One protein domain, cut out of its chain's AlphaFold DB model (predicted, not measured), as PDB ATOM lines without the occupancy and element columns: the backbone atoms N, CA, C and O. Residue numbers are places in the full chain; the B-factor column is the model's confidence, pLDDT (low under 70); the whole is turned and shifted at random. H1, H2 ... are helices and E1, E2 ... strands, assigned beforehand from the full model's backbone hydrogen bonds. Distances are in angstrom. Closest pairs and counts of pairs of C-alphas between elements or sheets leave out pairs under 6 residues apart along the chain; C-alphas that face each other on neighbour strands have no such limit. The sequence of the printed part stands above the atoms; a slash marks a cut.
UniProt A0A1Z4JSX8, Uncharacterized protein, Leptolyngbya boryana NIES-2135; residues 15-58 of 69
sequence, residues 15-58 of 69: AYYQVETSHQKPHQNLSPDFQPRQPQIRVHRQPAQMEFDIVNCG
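This is residues 15 to 58 of the 69 residues of an uncharacterized protein of Leptolyngbya boryana NIES-2135 (UniProt A0A1Z4JSX8). The whole is flat: a two-stranded hairpin, E1 and E2, has one short helix, H1, beside E2, and the long link of residues 23 to 39 loops round the far side of H1 and comes back to E1. H1 lies between the hairpin of E1 and E2 and the loop of residues 23 to 39. The printed part has 44 residues, with one named helix and two named strands in the order H1, E1, E2; the sheet's order is E1 - E2, antiparallel, and the class is mixed, helices and strands. The whole is only just loose, close to compact, with a radius of gyration of the C-alphas of 11.4 A, and spans 34 by 24 by 8 A.

E1 is residues 40 to 46, 19.5 A from first to last C-alpha, and begins at C-alpha 40 (-25.328, 15.781, 11.318). E2, the longest strand, is residues 49 to 56, 21.8 A long, and ends at C-alpha 56 (-24.441, 20.493, 10.156). H1 is residues 15 to 22, 10.8 A long, and begins at C-alpha 15 (-30.127, 13.860, 3.017).

E1 and E2 form a hairpin, antiparallel at 157 degrees between their directions. C-alphas 43 and 52 face each other at 4.8 A. N 42 and O 53 are within hydrogen-bond range at 2.8 A, as are N 51 and O 44 at 2.9 A. H1 and E2 have 7 pairs of C-alphas within 8 A, the closest being those of Val 19 and Phe 52, 6.0 A apart. In H1 every O i to N i+4 pair is within hydrogen-bond range.

The outline is flat. The two C-alphas farthest apart are those of Asp 33 and Pro 47, 33.9 A. H1 to E1 is a long link of 17 residues and E1 to E2 a tight one of 2. The printed part has no cut. Its mean pLDDT is 89.4, and no printed residue is under 70.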
ATOM      1  N   ALA A  15     -29.690  13.686   1.628       91.31
ATOM      2  CA  ALA A  15     -30.127  13.860   3.017       91.31
ATOM      3  C   ALA A  15     -31.314  14.828   3.136       91.31
ATOM      4  O   ALA A  15     -32.220  14.582   3.929       91.31
ATOM      5  N   TYR A  16     -31.339  15.902   2.337       89.62
ATOM      6  CA  TYR A  16     -32.479  16.823   2.329       89.62
ATOM      7  C   TYR A  16     -33.732  16.136   1.792       89.62
ATOM      8  O   TYR A  16     -34.784  16.246   2.417       89.62
ATOM      9  N   TYR A  17     -33.603  15.334   0.732       91.81
ATOM     10  CA  TYR A  17     -34.701  14.513   0.222       91.81
ATOM     11  C   TYR A  17     -35.315  13.618   1.314       91.81
ATOM     12  O   TYR A  17     -36.528  13.584   1.488       91.81
ATOM     13  N   GLN A  18     -34.494  12.947   2.127       91.31
ATOM     14  CA  GLN A  18     -34.989  12.093   3.220       91.31
ATOM     15  C   GLN A  18     -35.710  12.882   4.329       91.31
ATOM     16  O   GLN A  18     -36.710  12.416   4.889       91.31
ATOM     17  N   VAL A  19     -35.229  14.086   4.648       90.69
ATOM     18  CA  VAL A  19     -35.898  14.987   5.599       90.69
ATOM     19  C   VAL A  19     -37.243  15.465   5.046       90.69
ATOM     20  O   VAL A  19     -38.234  15.469   5.774       90.69
ATOM     21  N   GLU A  20     -37.323  15.795   3.754       90.94
ATOM     22  CA  GLU A  20     -38.585  16.142   3.089       90.94
ATOM     23  C   GLU A  20     -39.610  15.001   3.182       90.94
ATOM     24  O   GLU A  20     -40.765  15.260   3.534       90.94
ATOM     25  N   THR A  21     -39.185  13.744   2.974       90.81
ATOM     26  CA  THR A  21     -40.045  12.561   3.167       90.81
ATOM     27  C   THR A  21     -40.580  12.505   4.599       90.81
ATOM     28  O   THR A  21     -41.778  12.313   4.810       90.81
ATOM     29  N   SER A  22     -39.710  12.717   5.590       88.25
ATOM     30  CA  SER A  22     -40.074  12.671   7.014       88.25
ATOM     31  C   SER A  22     -41.064  13.777   7.397       88.25
ATOM     32  O   SER A  22     -41.943  13.568   8.230       88.25
ATOM     33  N   HIS A  23     -40.969  14.938   6.748       88.31
ATOM     34  CA  HIS A  23     -41.890  16.063   6.929       88.31
ATOM     35  C   HIS A  23     -43.144  15.993   6.049       88.31
ATOM     36  O   HIS A  23     -43.942  16.936   6.071       88.31
ATOM     37  N   GLN A  24     -43.321  14.916   5.272       89.81
ATOM     38  CA  GLN A  24     -44.407  14.761   4.296       89.81
ATOM     39  C   GLN A  24     -44.519  15.980   3.365       89.81
ATOM     40  O   GLN A  24     -45.611  16.423   2.998       89.81
ATOM     41  N   LYS A  25     -43.375  16.581   3.026       85.19
ATOM     42  CA  LYS A  25     -43.311  17.718   2.113       85.19
ATOM     43  C   LYS A  25     -43.184  17.217   0.679       85.19
ATOM     44  O   LYS A  25     -42.565  16.179   0.453       85.19
ATOM     45  N   PRO A  26     -43.738  17.951  -0.299       90.12
ATOM     46  CA  PRO A  26     -43.405  17.718  -1.692       90.12
ATOM     47  C   PRO A  26     -41.892  17.799  -1.875       90.12
ATOM     48  O   PRO A  26     -41.266  18.752  -1.407       90.12
ATOM     49  N   HIS A  27     -41.330  16.806  -2.554       90.06
ATOM     50  CA  HIS A  27     -39.922  16.816  -2.913       90.06
ATOM     51  C   HIS A  27     -39.641  17.914  -3.931       90.06
ATOM     52  O   HIS A  27     -40.349  18.019  -4.933       90.06
ATOM     53  N   GLN A  28     -38.594  18.705  -3.698       86.94
ATOM     54  CA  GLN A  28     -38.166  19.724  -4.665       86.94
ATOM     55  C   GLN A  28     -37.514  19.104  -5.904       86.94
ATOM     56  O   GLN A  28     -37.642  19.625  -7.009       86.94
ATOM     57  N   ASN A  29     -36.862  17.959  -5.726       90.75
ATOM     58  CA  ASN A  29     -36.268  17.158  -6.783       90.75
ATOM     59  C   ASN A  29     -36.541  15.682  -6.492       90.75
ATOM     60  O   ASN A  29     -36.306  15.204  -5.385       90.75
ATOM     61  N   LEU A  30     -37.022  14.948  -7.492       94.50
ATOM     62  CA  LEU A  30     -37.345  13.526  -7.361       94.50
ATOM     63  C   LEU A  30     -36.134  12.605  -7.557       94.50
ATOM     64  O   LEU A  30     -36.223  11.418  -7.257       94.50
ATOM     65  N   SER A  31     -35.019  13.140  -8.053       95.44
ATOM     66  CA  SER A  31     -33.788  12.398  -8.316       95.44
ATOM     67  C   SER A  31     -32.573  13.163  -7.776       95.44
ATOM     68  O   SER A  31     -31.776  13.688  -8.562       95.44
ATOM     69  N   PRO A  32     -32.418  13.267  -6.442       92.69
ATOM     70  CA  PRO A  32     -31.215  13.835  -5.843       92.69
ATOM     71  C   PRO A  32     -29.994  12.964  -6.169       92.69
ATOM     72  O   PRO A  32     -30.031  11.743  -6.029       92.69
ATOM     73  N   ASP A  33     -28.898  13.589  -6.586       94.50
ATOM     74  CA  ASP A  33     -27.661  12.922  -7.009       94.50
ATOM     75  C   ASP A  33     -26.424  13.379  -6.216       94.50
ATOM     76  O   ASP A  33     -25.302  12.943  -6.477       94.50
ATOM     77  N   PHE A  34     -26.616  14.238  -5.215       90.50
ATOM     78  CA  PHE A  34     -25.550  14.750  -4.368       90.50
ATOM     79  C   PHE A  34     -25.501  14.023  -3.020       90.50
ATOM     80  O   PHE A  34     -26.434  14.087  -2.212       90.50
ATOM     81  N   GLN A  35     -24.360  13.387  -2.745       91.62
ATOM     82  CA  GLN A  35     -24.064  12.785  -1.448       91.62
ATOM     83  C   GLN A  35     -23.435  13.832  -0.504       91.62
ATOM     84  O   GLN A  35     -22.317  14.294  -0.757       91.62
ATOM     85  N   PRO A  36     -24.094  14.204   0.610       88.00
ATOM     86  CA  PRO A  36     -23.522  15.139   1.576       88.00
ATOM     87  C   PRO A  36     -22.351  14.515   2.342       88.00
ATOM     88  O   PRO A  36     -22.362  13.327   2.675       88.00
ATOM     89  N   ARG A  37     -21.351  15.331   2.688       89.38
ATOM     90  CA  ARG A  37     -20.223  14.906   3.526       89.38
ATOM     91  C   ARG A  37     -20.578  15.060   4.997       89.38
ATOM     92  O   ARG A  37     -20.830  16.172   5.440       89.38
ATOM     93  N   GLN A  38     -20.532  13.965   5.754       90.75
ATOM     94  CA  GLN A  38     -20.710  13.967   7.217       90.75
ATOM     95  C   GLN A  38     -21.932  14.794   7.690       90.75
ATOM     96  O   GLN A  38     -21.768  15.722   8.487       90.75
ATOM     97  N   PRO A  39     -23.154  14.516   7.193       88.31
ATOM     98  CA  PRO A  39     -24.342  15.218   7.664       88.31
ATOM     99  C   PRO A  39     -24.593  14.897   9.143       88.31
ATOM    100  O   PRO A  39     -24.568  13.736   9.552       88.31
ATOM    101  N   GLN A  40     -24.861  15.923   9.945       90.25
ATOM    102  CA  GLN A  40     -25.328  15.781  11.318       90.25
ATOM    103  C   GLN A  40     -26.818  16.097  11.352       90.25
ATOM    104  O   GLN A  40     -27.234  17.218  11.048       90.25
ATOM    105  N   ILE A  41     -27.608  15.095  11.724       88.50
ATOM    106  CA  ILE A  41     -29.062  15.197  11.819       88.50
ATOM    107  C   ILE A  41     -29.439  15.263  13.292       88.50
ATOM    108  O   ILE A  41     -29.066  14.395  14.083       88.50
ATOM    109  N   ARG A  42     -30.185  16.298  13.660       90.31
ATOM    110  CA  ARG A  42     -30.827  16.407  14.961       90.31
ATOM    111  C   ARG A  42     -32.232  15.830  14.861       90.31
ATOM    112  O   ARG A  42     -32.954  16.120  13.914       90.31
ATOM    113  N   VAL A  43     -32.606  15.025  15.850       91.69
ATOM    114  CA  VAL A  43     -33.948  14.449  15.953       91.69
ATOM    115  C   VAL A  43     -34.651  15.075  17.144       91.69
ATOM    116  O   VAL A  43     -34.191  14.953  18.280       91.69
ATOM    117  N   HIS A  44     -35.770  15.735  16.888       88.88
ATOM    118  CA  HIS A  44     -36.660  16.252  17.915       88.88
ATOM    119  C   HIS A  44     -37.838  15.293  18.060       88.88
ATOM    120  O   HIS A  44     -38.625  15.102  17.133       88.88
ATOM    121  N   ARG A  45     -37.960  14.658  19.228       90.88
ATOM    122  CA  ARG A  45     -39.077  13.760  19.529       90.88
ATOM    123  C   ARG A  45     -40.092  14.481  20.404       90.88
ATOM    124  O   ARG A  45     -39.788  14.860  21.530       90.88
ATOM    125  N   GLN A  46     -41.306  14.601  19.895       86.88
ATOM    126  CA  GLN A  46     -42.487  15.025  20.633       86.88
ATOM    127  C   GLN A  46     -43.436  13.825  20.782       86.88
ATOM    128  O   GLN A  46     -43.343  12.878  19.998       86.88
ATOM    129  N   PRO A  47     -44.367  13.825  21.754       88.94
ATOM    130  CA  PRO A  47     -45.264  12.689  21.989       88.94
ATOM    131  C   PRO A  47     -46.059  12.223  20.755       88.94
ATOM    132  O   PRO A  47     -46.400  11.049  20.669       88.94
ATOM    133  N   ALA A  48     -46.325  13.122  19.801       86.12
ATOM    134  CA  ALA A  48     -47.105  12.844  18.594       86.12
ATOM    135  C   ALA A  48     -46.305  12.933  17.279       86.12
ATOM    136  O   ALA A  48     -46.857  12.639  16.221       86.12
ATOM    137  N   GLN A  49     -45.033  13.349  17.307       82.50
ATOM    138  CA  GLN A  49     -44.267  13.598  16.081       82.50
ATOM    139  C   GLN A  49     -42.758  13.453  16.295       82.50
ATOM    140  O   GLN A  49     -42.225  13.771  17.357       82.50
ATOM    141  N   MET A  50     -42.064  12.997  15.254       88.94
ATOM    142  CA  MET A  50     -40.612  13.103  15.138       88.94
ATOM    143  C   MET A  50     -40.276  14.109  14.040       88.94
ATOM    144  O   MET A  50     -40.818  14.026  12.940       88.94
ATOM    145  N   GLU A  51     -39.396  15.049  14.356       89.25
ATOM    146  CA  GLU A  51     -38.892  16.074  13.445       89.25
ATOM    147  C   GLU A  51     -37.389  15.862  13.247       89.25
ATOM    148  O   GLU A  51     -36.666  15.514  14.188       89.25
ATOM    149  N   PHE A  52     -36.941  16.008  12.002       89.31
ATOM    150  CA  PHE A  52     -35.573  15.724  11.586       89.31
ATOM    151  C   PHE A  52     -34.981  16.964  10.931       89.31
ATOM    152  O   PHE A  52     -35.464  17.408   9.894       89.31
ATOM    153  N   ASP A  53     -33.884  17.466  11.487       88.31
ATOM    154  CA  ASP A  53     -33.210  18.660  10.987       88.31
ATOM    155  C   ASP A  53     -31.748  18.372  10.669       88.31
ATOM    156  O   ASP A  53     -31.007  17.845  11.501       88.31
ATOM    157  N   ILE A  54     -31.288  18.771   9.482       87.00
ATOM    158  CA  ILE A  54     -29.855  18.771   9.158       87.00
ATOM    159  C   ILE A  54     -29.250  20.032   9.773       87.00
ATOM    160  O   ILE A  54     -29.445  21.133   9.265       87.00
ATOM    161  N   VAL A  55     -28.516  19.865  10.870       87.81
ATOM    162  CA  VAL A  55     -27.942  20.980  11.642       87.81
ATOM    163  C   VAL A  55     -26.490  21.274  11.277       87.81
ATOM    164  O   VAL A  55     -25.998  22.363  11.555       87.81
ATOM    165  N   ASN A  56     -25.797  20.315  10.662       85.81
ATOM    166  CA  ASN A  56     -24.441  20.493  10.156       85.81
ATOM    167  C   ASN A  56     -24.179  19.555   8.972       85.81
ATOM    168  O   ASN A  56     -24.801  18.498   8.855       85.81
ATOM    169  N   CYS A  57     -23.241  19.921   8.109       85.56
ATOM    170  CA  CYS A  57     -22.757  19.089   7.018       85.56
ATOM    171  C   CYS A  57     -21.403  19.628   6.549       85.56
ATOM    172  O   CYS A  57     -21.251  20.823   6.320       85.56
ATOM    173  N   GLY A  58     -20.429  18.752   6.306       85.25
ATOM    174  CA  GLY A  58     -19.141  19.117   5.702       85.25
ATOM    175  C   GLY A  58     -19.245  19.574   4.238       85.25
ATOM    176  O   GLY A  58     -18.234  19.907   3.616       85.25
TER     177      GLY A  58